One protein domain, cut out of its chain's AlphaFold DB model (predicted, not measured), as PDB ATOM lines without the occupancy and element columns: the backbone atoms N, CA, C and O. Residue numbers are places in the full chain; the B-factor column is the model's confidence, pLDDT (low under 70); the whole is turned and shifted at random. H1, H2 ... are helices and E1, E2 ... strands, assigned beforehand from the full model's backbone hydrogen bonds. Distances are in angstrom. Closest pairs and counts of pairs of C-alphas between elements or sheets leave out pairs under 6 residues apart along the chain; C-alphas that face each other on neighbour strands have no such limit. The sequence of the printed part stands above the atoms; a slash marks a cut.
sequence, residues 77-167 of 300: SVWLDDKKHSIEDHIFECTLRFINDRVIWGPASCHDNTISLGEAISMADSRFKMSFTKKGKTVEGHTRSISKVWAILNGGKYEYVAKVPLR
ATOM      1  N   SER A  77      -9.877 -27.458  25.561       68.31
ATOM      2  CA  SER A  77      -8.975 -28.287  26.368       68.31
ATOM      3  C   SER A  77      -8.054 -27.405  27.203       68.31
ATOM      4  O   SER A  77      -7.263 -26.638  26.663       68.31
ATOM      5  N   VAL A  78      -8.122 -27.537  28.527       66.00
ATOM      6  CA  VAL A  78      -7.294 -26.777  29.476       66.00
ATOM      7  C   VAL A  78      -6.294 -27.720  30.145       66.00
ATOM      8  O   VAL A  78      -6.688 -28.740  30.711       66.00
ATOM      9  N   TRP A  79      -5.004 -27.388  30.077       76.50
ATOM     10  CA  TRP A  79      -3.911 -28.146  30.688       76.50
ATOM     11  C   TRP A  79      -3.442 -27.453  31.960       76.50
ATOM     12  O   TRP A  79      -3.193 -26.245  31.966       76.50
ATOM     13  N   LEU A  80      -3.325 -28.239  33.031       74.19
ATOM     14  CA  LEU A  80      -2.867 -27.784  34.337       74.19
ATOM     15  C   LEU A  80      -1.525 -28.441  34.648       74.19
ATOM     16  O   LEU A  80      -1.446 -29.669  34.682       74.19
ATOM     17  N   ASP A  81      -0.513 -27.625  34.914       79.94
ATOM     18  CA  ASP A  81       0.790 -28.076  35.395       79.94
ATOM     19  C   ASP A  81       0.833 -27.969  36.920       79.94
ATOM     20  O   ASP A  81       0.304 -27.018  37.509       79.94
ATOM     21  N   ASP A  82       1.487 -28.936  37.564       83.38
ATOM     22  CA  ASP A  82       1.793 -28.838  38.985       83.38
ATOM     23  C   ASP A  82       2.866 -27.760  39.195       83.38
ATOM     24  O   ASP A  82       3.882 -27.697  38.499       83.38
ATOM     25  N   LYS A  83       2.641 -26.902  40.184       78.56
ATOM     26  CA  LYS A  83       3.555 -25.830  40.578       78.56
ATOM     27  C   LYS A  83       4.018 -26.102  42.004       78.56
ATOM     28  O   LYS A  83       3.245 -26.574  42.840       78.56
ATOM     29  N   LYS A  84       5.281 -25.775  42.309       85.19
ATOM     30  CA  LYS A  84       5.752 -25.739  43.703       85.19
ATOM     31  C   LYS A  84       4.794 -24.849  44.492       85.19
ATOM     32  O   LYS A  84       4.500 -23.753  44.020       85.19
ATOM     33  N   HIS A  85       4.328 -25.337  45.645       78.94
ATOM     34  CA  HIS A  85       3.367 -24.636  46.495       78.94
ATOM     35  C   HIS A  85       3.739 -23.154  46.595       78.94
ATOM     36  O   HIS A  85       4.790 -22.817  47.147       78.94
ATOM     37  N   SER A  86       2.918 -22.295  45.992       80.00
ATOM     38  CA  SER A  86       3.087 -20.852  46.077       80.00
ATOM     39  C   SER A  86       1.932 -20.281  46.861       80.00
ATOM     40  O   SER A  86       0.768 -20.565  46.581       80.00
ATOM     41  N   ILE A  87       2.291 -19.482  47.850       82.31
ATOM     42  CA  ILE A  87       1.356 -18.676  48.599       82.31
ATOM     43  C   ILE A  87       1.146 -17.406  47.784       82.31
ATOM     44  O   ILE A  87       2.100 -16.660  47.561       82.31
ATOM     45  N   GLU A  88      -0.069 -17.202  47.291       81.69
ATOM     46  CA  GLU A  88      -0.406 -16.015  46.517       81.69
ATOM     47  C   GLU A  88      -1.514 -15.237  47.241       81.69
ATOM     48  O   GLU A  88      -2.513 -15.797  47.706       81.69
ATOM     49  N   ASP A  89      -1.318 -13.923  47.359       87.19
ATOM     50  CA  ASP A  89      -2.242 -13.027  48.049       87.19
ATOM     51  C   ASP A  89      -3.389 -12.631  47.119       87.19
ATOM     52  O   ASP A  89      -3.188 -11.917  46.133       87.19
ATOM     53  N   HIS A  90      -4.611 -13.041  47.445       89.75
ATOM     54  CA  HIS A  90      -5.807 -12.547  46.764       89.75
ATOM     55  C   HIS A  90      -6.350 -11.325  47.498       89.75
ATOM     56  O   HIS A  90      -6.691 -11.404  48.684       89.75
ATOM     57  N   ILE A  91      -6.465 -10.207  46.786       95.19
ATOM     58  CA  ILE A  91      -6.950  -8.936  47.346       95.19
ATOM     59  C   ILE A  91      -8.278  -8.483  46.730       95.19
ATOM     60  O   ILE A  91      -8.919  -7.570  47.256       95.19
ATOM     61  N   PHE A  92      -8.716  -9.148  45.658       96.38
ATOM     62  CA  PHE A  92      -9.972  -8.866  44.977       96.38
ATOM     63  C   PHE A  92     -10.908 -10.071  44.992       96.38
ATOM     64  O   PHE A  92     -10.496 -11.231  45.083       96.38
ATOM     65  N   GLU A  93     -12.190  -9.763  44.908       97.19
ATOM     66  CA  GLU A  93     -13.276 -10.657  44.555       97.19
ATOM     67  C   GLU A  93     -13.802 -10.206  43.195       97.19
ATOM     68  O   GLU A  93     -14.142  -9.035  43.021       97.19
ATOM     69  N   CYS A  94     -13.826 -11.099  42.215       97.25
ATOM     70  CA  CYS A  94     -14.243 -10.783  40.858       97.25
ATOM     71  C   CYS A  94     -15.435 -11.615  40.421       97.25
ATOM     72  O   CYS A  94     -15.563 -12.795  40.745       97.25
ATOM     73  N   THR A  95     -16.277 -10.970  39.625       97.94
ATOM     74  CA  THR A  95     -17.462 -11.563  39.015       97.94
ATOM     75  C   THR A  95     -17.474 -11.174  37.544       97.94
ATOM     76  O   THR A  95     -17.412  -9.989  37.218       97.94
ATOM     77  N   LEU A  96     -17.540 -12.165  36.659       96.88
ATOM     78  CA  LEU A  96     -17.719 -11.975  35.226       96.88
ATOM     79  C   LEU A  96     -19.208 -12.062  34.900       96.88
ATOM     80  O   LEU A  96     -19.867 -13.078  35.151       96.88
ATOM     81  N   ARG A  97     -19.725 -10.984  34.324       97.94
ATOM     82  CA  ARG A  97     -21.111 -10.850  33.889       97.94
ATOM     83  C   ARG A  97     -21.177 -10.741  32.377       97.94
ATOM     84  O   ARG A  97     -20.268 -10.214  31.741       97.94
ATOM     85  N   PHE A  98     -22.279 -11.223  31.835       95.69
ATOM     86  CA  PHE A  98     -22.700 -10.969  30.467       95.69
ATOM     87  C   PHE A  98     -23.747  -9.861  30.438       95.69
ATOM     88  O   PHE A  98     -24.215  -9.415  31.492       95.69
ATOM     89  N   ILE A  99     -24.157  -9.469  29.232       94.44
ATOM     90  CA  ILE A  99     -25.261  -8.537  29.014       94.44
ATOM     91  C   ILE A  99     -26.475  -8.903  29.886       94.44
ATOM     92  O   ILE A  99     -26.756 -10.082  30.126       94.44
ATOM     93  N   ASN A 100     -27.180  -7.882  30.378       95.06
ATOM     94  CA  ASN A 100     -28.280  -8.004  31.344       95.06
ATOM     95  C   ASN A 100     -27.851  -8.548  32.718       95.06
ATOM     96  O   ASN A 100     -28.622  -9.239  33.382       95.06
ATOM     97  N   ASP A 101     -26.615  -8.259  33.139       93.50
ATOM     98  CA  ASP A 101     -26.099  -8.569  34.479       93.50
ATOM     99  C   ASP A 101     -26.075 -10.064  34.847       93.50
ATOM    100  O   ASP A 101     -25.921 -10.434  36.017       93.50
ATOM    101  N   ARG A 102     -26.168 -10.951  33.851       96.12
ATOM    102  CA  ARG A 102     -26.139 -12.397  34.072       96.12
ATOM    103  C   ARG A 102     -24.738 -12.833  34.484       96.12
ATOM    104  O   ARG A 102     -23.801 -12.749  33.694       96.12
ATOM    105  N   VAL A 103     -24.601 -13.347  35.702       96.38
ATOM    106  CA  VAL A 103     -23.331 -13.884  36.208       96.38
ATOM    107  C   VAL A 103     -22.999 -15.186  35.476       96.38
ATOM    108  O   VAL A 103     -23.753 -16.154  35.562       96.38
ATOM    109  N   ILE A 104     -21.877 -15.202  34.753       95.75
ATOM    110  CA  ILE A 104     -21.341 -16.410  34.101       95.75
ATOM    111  C   ILE A 104     -20.294 -17.069  35.000       95.75
ATOM    112  O   ILE A 104     -20.203 -18.293  35.059       95.75
ATOM    113  N   TRP A 105     -19.501 -16.264  35.709       94.62
ATOM    114  CA  TRP A 105     -18.442 -16.757  36.579       94.62
ATOM    115  C   TRP A 105     -18.255 -15.842  37.789       94.62
ATOM    116  O   TRP A 105     -18.374 -14.622  37.688       94.62
ATOM    117  N   GLY A 106     -17.934 -16.437  38.934       95.06
ATOM    118  CA  GLY A 106     -17.766 -15.739  40.203       95.06
ATOM    119  C   GLY A 106     -19.057 -15.621  41.034       95.06
ATOM    120  O   GLY A 106     -20.100 -16.145  40.634       95.06
ATOM    121  N   PRO A 107     -18.989 -14.966  42.206       95.06
ATOM    122  CA  PRO A 107     -17.804 -14.299  42.747       95.06
ATOM    123  C   PRO A 107     -16.653 -15.262  43.085       95.06
ATOM    124  O   PRO A 107     -16.872 -16.355  43.608       95.06
ATOM    125  N   ALA A 108     -15.418 -14.866  42.776       94.56
ATOM    126  CA  ALA A 108     -14.211 -15.647  43.043       94.56
ATOM    127  C   ALA A 108     -13.054 -14.760  43.520       94.56
ATOM    128  O   ALA A 108     -12.940 -13.605  43.126       94.56
ATOM    129  N   SER A 109     -12.176 -15.311  44.361       94.81
ATOM    130  CA  SER A 109     -10.926 -14.653  44.756       94.81
ATOM    131  C   SER A 109     -10.012 -14.472  43.546       94.81
ATOM    132  O   SER A 109      -9.796 -15.424  42.800       94.81
ATOM    133  N   CYS A 110      -9.442 -13.283  43.379       94.25
ATOM    134  CA  CYS A 110      -8.519 -12.987  42.287       94.25
ATOM    135  C   CYS A 110      -7.372 -12.062  42.697       94.25
ATOM    136  O   CYS A 110      -7.386 -11.396  43.740       94.25
ATOM    137  N   HIS A 111      -6.349 -12.101  41.851       92.69
ATOM    138  CA  HIS A 111      -5.119 -11.328  41.937       92.69
ATOM    139  C   HIS A 111      -5.176 -10.105  41.015       92.69
ATOM    140  O   HIS A 111      -6.036 -10.007  40.140       92.69
ATOM    141  N   ASP A 112      -4.202  -9.213  41.160       90.12
ATOM    142  CA  ASP A 112      -4.105  -7.964  40.395       90.12
ATOM    143  C   ASP A 112      -3.992  -8.205  38.882       90.12
ATOM    144  O   ASP A 112      -4.572  -7.479  38.081       90.12
ATOM    145  N   ASN A 113      -3.328  -9.287  38.470       89.75
ATOM    146  CA  ASN A 113      -3.248  -9.701  37.064       89.75
ATOM    147  C   ASN A 113      -4.620 -10.071  36.461       89.75
ATOM    148  O   ASN A 113      -4.788 -10.017  35.243       89.75
ATOM    149  N   THR A 114      -5.624 -10.382  37.283       93.25
ATOM    150  CA  THR A 114      -6.984 -10.670  36.798       93.25
ATOM    151  C   THR A 114      -7.679  -9.400  36.294       93.25
ATOM    152  O   THR A 114      -8.575  -9.494  35.461       93.25
ATOM    153  N   ILE A 115      -7.225  -8.211  36.712       94.56
ATOM    154  CA  ILE A 115      -7.734  -6.928  36.204       94.56
ATOM    155  C   ILE A 115      -7.438  -6.802  34.707       94.56
ATOM    156  O   ILE A 115      -8.362  -6.599  33.923       94.56
ATOM    157  N   SER A 116      -6.190  -7.056  34.298       93.12
ATOM    158  CA  SER A 116      -5.810  -7.031  32.875       93.12
ATOM    159  C   SER A 116      -6.560  -8.064  32.028       93.12
ATOM    160  O   SER A 116      -6.842  -7.822  30.857       93.12
ATOM    161  N   LEU A 117      -6.942  -9.204  32.618       92.88
ATOM    162  CA  LEU A 117      -7.784 -10.188  31.942       92.88
ATOM    163  C   LEU A 117      -9.209  -9.655  31.739       92.88
ATOM    164  O   LEU A 117      -9.775  -9.836  30.666       92.88
ATOM    165  N   GLY A 118      -9.779  -8.988  32.745       94.31
ATOM    166  CA  GLY A 118     -11.090  -8.351  32.634       94.31
ATOM    167  C   GLY A 118     -11.132  -7.288  31.537       94.31
ATOM    168  O   GLY A 118     -12.078  -7.263  30.753       94.31
ATOM    169  N   GLU A 119     -10.085  -6.467  31.438       95.69
ATOM    170  CA  GLU A 119      -9.922  -5.478  30.363       95.69
ATOM    171  C   GLU A 119      -9.802  -6.152  28.992       95.69
ATOM    172  O   GLU A 119     -10.518  -5.779  28.065       95.69
ATOM    173  N   ALA A 120      -8.971  -7.192  28.865       94.25
ATOM    174  CA  ALA A 120      -8.809  -7.931  27.612       94.25
ATOM    175  C   ALA A 120     -10.113  -8.596  27.143       94.25
ATOM    176  O   ALA A 120     -10.440  -8.536  25.959       94.25
ATOM    177  N   ILE A 121     -10.883  -9.187  28.062       94.06
ATOM    178  CA  ILE A 121     -12.195  -9.774  27.754       94.06
ATOM    179  C   ILE A 121     -13.171  -8.688  27.288       94.06
ATOM    180  O   ILE A 121     -13.866  -8.888  26.298       94.06
ATOM    181  N   SER A 122     -13.203  -7.539  27.969       94.94
ATOM    182  CA  SER A 122     -14.098  -6.433  27.610       94.94
ATOM    183  C   SER A 122     -13.732  -5.785  26.270       94.94
ATOM    184  O   SER A 122     -14.631  -5.371  25.542       94.94
ATOM    185  N   MET A 123     -12.440  -5.722  25.927       93.00
ATOM    186  CA  MET A 123     -11.975  -5.275  24.607       93.00
ATOM    187  C   MET A 123     -12.323  -6.276  23.501       93.00
ATOM    188  O   MET A 123     -12.660  -5.857  22.399       93.00
ATOM    189  N   ALA A 124     -12.250  -7.580  23.784       93.88
ATOM    190  CA  ALA A 124     -12.604  -8.621  22.821       93.88
ATOM    191  C   ALA A 124     -14.119  -8.686  22.561       93.88
ATOM    192  O   ALA A 124     -14.540  -8.915  21.430       93.88
ATOM    193  N   ASP A 125     -14.942  -8.488  23.596       96.19
ATOM    194  CA  ASP A 125     -16.399  -8.436  23.477       96.19
ATOM    195  C   ASP A 125     -16.999  -7.549  24.579       96.19
ATOM    196  O   ASP A 125     -17.017  -7.892  25.767       96.19
ATOM    197  N   SER A 126     -17.548  -6.408  24.162       96.50
ATOM    198  CA  SER A 126     -18.104  -5.375  25.043       96.50
ATOM    199  C   SER A 126     -19.324  -5.826  25.854       96.50
ATOM    200  O   SER A 126     -19.717  -5.148  26.807       96.50
ATOM    201  N   ARG A 127     -19.928  -6.975  25.522       96.81
ATOM    202  CA  ARG A 127     -21.036  -7.572  26.288       96.81
ATOM    203  C   ARG A 127     -20.563  -8.228  27.580       96.81
ATOM    204  O   ARG A 127     -21.382  -8.460  28.473       96.81
ATOM    205  N   PHE A 128     -19.279  -8.556  27.684       97.25
ATOM    206  CA  PHE A 128     -18.695  -9.088  28.905       97.25
ATOM    207  C   PHE A 128     -18.186  -7.954  29.787       97.25
ATOM    208  O   PHE A 128     -17.426  -7.087  29.360       97.25
ATOM    209  N   LYS A 129     -18.576  -7.993  31.060       97.50
ATOM    210  CA  LYS A 129     -18.150  -7.024  32.067       97.50
ATOM    211  C   LYS A 129     -17.636  -7.752  33.295       97.50
ATOM    212  O   LYS A 129     -18.357  -8.539  33.909       97.50
ATOM    213  N   MET A 130     -16.398  -7.465  33.677       97.62
ATOM    214  CA  MET A 130     -15.801  -7.992  34.899       97.62
ATOM    215  C   MET A 130     -15.846  -6.923  35.990       97.62
ATOM    216  O   MET A 130     -15.368  -5.808  35.799       97.62
ATOM    217  N   SER A 131     -16.456  -7.241  37.130       97.56
ATOM    218  CA  SER A 131     -16.478  -6.364  38.304       97.56
ATOM    219  C   SER A 131     -15.470  -6.848  39.334       97.56
ATOM    220  O   SER A 131     -15.443  -8.048  39.612       97.56
ATOM    221  N   PHE A 132     -14.717  -5.927  39.936       97.62
ATOM    222  CA  PHE A 132     -13.735  -6.211  40.981       97.62
ATOM    223  C   PHE A 132     -14.122  -5.493  42.272       97.62
ATOM    224  O   PHE A 132     -14.228  -4.268  42.305       97.62
ATOM    225  N   THR A 133     -14.291  -6.256  43.344       97.25
ATOM    226  CA  THR A 133     -14.548  -5.741  44.689       97.25
ATOM    227  C   THR A 133     -13.328  -6.027  45.549       97.25
ATOM    228  O   THR A 133     -12.870  -7.163  45.640       97.25
ATOM    229  N   LYS A 134     -12.758  -4.998  46.181       95.94
ATOM    230  CA  LYS A 134     -11.625  -5.188  47.092       95.94
ATOM    231  C   LYS A 134     -12.098  -5.918  48.349       95.94
ATOM    232  O   LYS A 134     -13.076  -5.504  48.966       95.94
ATOM    233  N   LYS A 135     -11.379  -6.964  48.750       93.56
ATOM    234  CA  LYS A 135     -11.650  -7.732  49.971       93.56
ATOM    235  C   LYS A 135     -10.435  -7.728  50.899       93.56
ATOM    236  O   LYS A 135      -9.354  -7.256  50.540       93.56
ATOM    237  N   GLY A 136     -10.609  -8.246  52.114       93.50
ATOM    238  CA  GLY A 136      -9.484  -8.506  53.013       93.50
ATOM    239  C   GLY A 136      -8.474  -9.449  52.356       93.50
ATOM    240  O   GLY A 136      -8.870 -10.357  51.624       93.50
ATOM    241  N   LYS A 137      -7.175  -9.230  52.605       87.94
ATOM    242  CA  LYS A 137      -6.122 -10.094  52.059       87.94
ATOM    243  C   LYS A 137      -6.357 -11.527  52.525       87.94
ATOM    244  O   LYS A 137      -6.363 -11.790  53.726       87.94
ATOM    245  N   THR A 138      -6.536 -12.438  51.577       87.38
ATOM    246  CA  THR A 138      -6.598 -13.871  51.861       87.38
ATOM    247  C   THR A 138      -5.386 -14.546  51.253       87.38
ATOM    248  O   THR A 138      -5.143 -14.421  50.052       87.38
ATOM    249  N   VAL A 139      -4.659 -15.264  52.098       84.12
ATOM    250  CA  VAL A 139      -3.486 -16.051  51.737       84.12
ATOM    251  C   VAL A 139      -3.982 -17.415  51.268       84.12
ATOM    252  O   VAL A 139      -4.526 -18.176  52.068       84.12
ATOM    253  N   GLU A 140      -3.852 -17.711  49.978       78.12
ATOM    254  CA  GLU A 140      -4.292 -18.989  49.416       78.12
ATOM    255  C   GLU A 140      -3.112 -19.740  48.800       78.12
ATOM    256  O   GLU A 140      -2.259 -19.172  48.116       78.12
ATOM    257  N   GLY A 141      -3.040 -21.038  49.094       76.94
ATOM    258  CA  GLY A 141      -2.012 -21.914  48.558       76.94
ATOM    259  C   GLY A 141      -2.414 -22.456  47.193       76.94
ATOM    260  O   GLY A 141      -3.378 -23.214  47.085       76.94
ATOM    261  N   HIS A 142      -1.634 -22.137  46.165       73.75
ATOM    262  CA  HIS A 142      -1.766 -22.732  44.840       73.75
ATOM    263  C   HIS A 142      -0.753 -23.858  44.658       73.75
ATOM    264  O   HIS A 142       0.439 -23.704  44.934       73.75
ATOM    265  N   THR A 143      -1.223 -25.002  44.167       77.62
ATOM    266  CA  THR A 143      -0.362 -26.125  43.763       77.62
ATOM    267  C   THR A 143      -0.459 -26.419  42.267       77.62
ATOM    268  O   THR A 143       0.269 -27.279  41.779       77.62
ATOM    269  N   ARG A 144      -1.308 -25.695  41.518       75.12
ATOM    270  CA  ARG A 144      -1.465 -25.850  40.066       75.12
ATOM    271  C   ARG A 144      -1.516 -24.518  39.329       75.12
ATOM    272  O   ARG A 144      -1.948 -23.502  39.866       75.12
ATOM    273  N   SER A 145      -1.105 -24.537  38.071       77.19
ATOM    274  CA  SER A 145      -1.245 -23.418  37.135       77.19
ATOM    275  C   SER A 145      -1.786 -23.905  35.802       77.19
ATOM    276  O   SER A 145      -1.367 -24.958  35.330       77.19
ATOM    277  N   ILE A 146      -2.675 -23.140  35.169       72.94
ATOM    278  CA  ILE A 146      -2.966 -23.299  33.743       72.94
ATOM    279  C   ILE A 146      -1.678 -23.011  32.992       72.94
ATOM    280  O   ILE A 146      -1.090 -21.938  33.137       72.94
ATOM    281  N   SER A 147      -1.240 -23.992  32.218       72.00
ATOM    282  CA  SER A 147      -0.088 -23.864  31.340       72.00
ATOM    283  C   SER A 147      -0.513 -23.588  29.907       72.00
ATOM    284  O   SER A 147       0.146 -22.814  29.210       72.00
ATOM    285  N   LYS A 148      -1.617 -24.209  29.467       74.31
ATOM    286  CA  LYS A 148      -2.108 -24.125  28.088       74.31
ATOM    287  C   LYS A 148      -3.624 -24.206  28.016       74.31
ATOM    288  O   LYS A 148      -4.244 -25.055  28.659       74.31
ATOM    289  N   VAL A 149      -4.206 -23.372  27.165       74.56
ATOM    290  CA  VAL A 149      -5.615 -23.440  26.774       74.56
ATOM    291  C   VAL A 149      -5.666 -23.645  25.272       74.56
ATOM    292  O   VAL A 149      -5.085 -22.880  24.509       74.56
ATOM    293  N   TRP A 150      -6.305 -24.720  24.839       73.00
ATOM    294  CA  TRP A 150      -6.483 -25.046  23.432       73.00
ATOM    295  C   TRP A 150      -7.965 -24.953  23.111       73.00
ATOM    296  O   TRP A 150      -8.780 -25.554  23.812       73.00
ATOM    297  N   ALA A 151      -8.308 -24.226  22.058       71.62
ATOM    298  CA  ALA A 151      -9.669 -24.140  21.555       71.62
ATOM    299  C   ALA A 151      -9.682 -24.582  20.092       71.62
ATOM    300  O   ALA A 151      -8.818 -24.182  19.309       71.62
ATOM    301  N   ILE A 152     -10.645 -25.422  19.726       73.31
ATOM    302  CA  ILE A 152     -10.945 -25.703  18.323       73.31
ATOM    303  C   ILE A 152     -12.149 -24.839  17.971       73.31
ATOM    304  O   ILE A 152     -13.221 -25.059  18.520       73.31
ATOM    305  N   LEU A 153     -11.961 -23.844  17.110       73.31
ATOM    306  CA  LEU A 153     -13.024 -22.945  16.659       73.31
ATOM    307  C   LEU A 153     -13.107 -23.049  15.137       73.31
ATOM    308  O   LEU A 153     -12.095 -22.906  14.454       73.31
ATOM    309  N   ASN A 154     -14.294 -23.316  14.591       75.94
ATOM    310  CA  ASN A 154     -14.526 -23.369  13.138       75.94
ATOM    311  C   ASN A 154     -13.560 -24.293  12.361       75.94
ATOM    312  O   ASN A 154     -13.142 -23.977  11.253       75.94
ATOM    313  N   GLY A 155     -13.150 -25.419  12.956       80.50
ATOM    314  CA  GLY A 155     -12.181 -26.348  12.352       80.50
ATOM    315  C   GLY A 155     -10.714 -25.898  12.429       80.50
ATOM    316  O   GLY A 155      -9.824 -26.689  12.126       80.50
ATOM    317  N   GLY A 156     -10.444 -24.675  12.896       69.44
ATOM    318  CA  GLY A 156      -9.109 -24.190  13.236       69.44
ATOM    319  C   GLY A 156      -8.731 -24.550  14.674       69.44
ATOM    320  O   GLY A 156      -9.552 -24.471  15.588       69.44
ATOM    321  N   LYS A 157      -7.476 -24.953  14.887       72.31
ATOM    322  CA  LYS A 157      -6.923 -25.251  16.213       72.31
ATOM    323  C   LYS A 157      -6.098 -24.063  16.701       72.31
ATOM    324  O   LYS A 157      -5.061 -23.756  16.120       72.31
ATOM    325  N   TYR A 158      -6.534 -23.453  17.794       74.12
ATOM    326  CA  TYR A 158      -5.904 -22.283  18.396       74.12
ATOM    327  C   TYR A 158      -5.253 -22.671  19.728       74.12
ATOM    328  O   TYR A 158      -5.886 -23.299  20.582       74.12
ATOM    329  N   GLU A 159      -3.980 -22.314  19.903       68.62
ATOM    330  CA  GLU A 159      -3.238 -22.489  21.155       68.62
ATOM    331  C   GLU A 159      -3.049 -21.128  21.828       68.62
ATOM    332  O   GLU A 159      -2.364 -20.250  21.309       68.62
ATOM    333  N   TYR A 160      -3.628 -20.983  23.015       68.94
ATOM    334  CA  TYR A 160      -3.431 -19.838  23.889       68.94
ATOM    335  C   TYR A 160      -2.539 -20.260  25.054       68.94
ATOM    336  O   TYR A 160      -2.872 -21.147  25.850       68.94
ATOM    337  N   VAL A 161      -1.382 -19.616  25.168       54.06
ATOM    338  CA  VAL A 161      -0.462 -19.832  26.285       54.06
ATOM    339  C   VAL A 161      -0.703 -18.732  27.309       54.06
ATOM    340  O   VAL A 161      -0.126 -17.652  27.228       54.06
ATOM    341  N   ALA A 162      -1.568 -19.014  28.279       54.47
ATOM    342  CA  ALA A 162      -1.789 -18.153  29.432       54.47
ATOM    343  C   ALA A 162      -1.246 -18.857  30.680       54.47
ATOM    344  O   ALA A 162      -1.695 -19.950  31.013       54.47
ATOM    345  N   LYS A 163      -0.285 -18.237  31.377       50.09
ATOM    346  CA  LYS A 163       0.156 -18.703  32.699       50.09
ATOM    347  C   LYS A 163      -0.751 -18.091  33.756       50.09
ATOM    348  O   LYS A 163      -0.489 -16.984  34.221       50.09
ATOM    349  N   VAL A 164      -1.811 -18.804  34.125       53.66
ATOM    350  CA  VAL A 164      -2.749 -18.357  35.166       53.66
ATOM    351  C   VAL A 164      -2.757 -19.390  36.295       53.66
ATOM    352  O   VAL A 164      -3.047 -20.556  36.034       53.66
ATOM    353  N   PRO A 165      -2.400 -19.033  37.540       52.06
ATOM    354  CA  PRO A 165      -2.477 -19.960  38.666       52.06
ATOM    355  C   PRO A 165      -3.931 -20.396  38.899       52.06
ATOM    356  O   PRO A 165      -4.850 -19.592  38.758       52.06
ATOM    357  N   LEU A 166      -4.145 -21.674  39.227       46.56
ATOM    358  CA  LEU A 166      -5.466 -22.188  39.577       46.56
ATOM    359  C   LEU A 166      -5.485 -22.793  40.970       46.56
ATOM    360  O   LEU A 166      -4.582 -23.510  41.406       46.56
ATOM    361  N   ARG A 167      -6.630 -22.593  41.608       52.25
ATOM    362  CA  ARG A 167      -7.028 -23.268  42.828       52.25
ATOM    363  C   ARG A 167      -7.090 -24.784  42.631       52.25
ATOM    364  O   ARG A 167      -7.776 -25.283  41.741       52.25
TER     365      ARG A 167
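This is residues 77 to 167 of the 300 residues of an uncharacterized protein of Gaeumannomyces tritici (strain R3-111a-1) (UniProt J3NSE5). Two long strands, E1 and E3, run side by side and bend together into a U; H1 packs inside it on the arm edged by E2, and E4 and E5 edge the other arm. The printed part has 91 residues and is mostly strand, with one named helix, H1, which follows E2 and comes before E3 along the chain, and five named strands in one branched sheet, its neighbour pairs E1 and E2, E1 and E3, E3 and E4, and E3 and E5 each antiparallel. It is only just compact, close to loose (radius of gyration of the C-alphas 14.5 A), and flat, 41 by 34 by 18 A.

Start at E3, residues 129 to 153, bending at 135; antiparallel E1, residues 77 to 98, bends at 86 (N 79 and O 148, 2.8 A). E1's other side has E2, residues 102 to 110, its hairpin partner (N 94 and O 108, 2.8 A). E3's other side has E4, residues 156 to 160, its hairpin partner (N 151 and O 158, 3.0 A), and E5, residues 164 to 166 (N 146 and O 164, 2.8 A). H1, residues 113 to 124, is on the sheet, height 6.3 A; its closest C-alphas to E3 are Gly 118 and Met 130, 5.2 A. Every O i to N i+4 pair in H1 is within hydrogen-bond range.

Find C-alpha 77 at (-8.975, -28.287, 26.368), where E1 begins, 22.5 A long; E3 spans 22.7 A. E5 ends at C-alpha 166, (-5.466, -22.188, 39.577).

The printed part has no cut, and its links are tight. Confidence is under 70 at residues 77 to 78, 156 and 159 to 167.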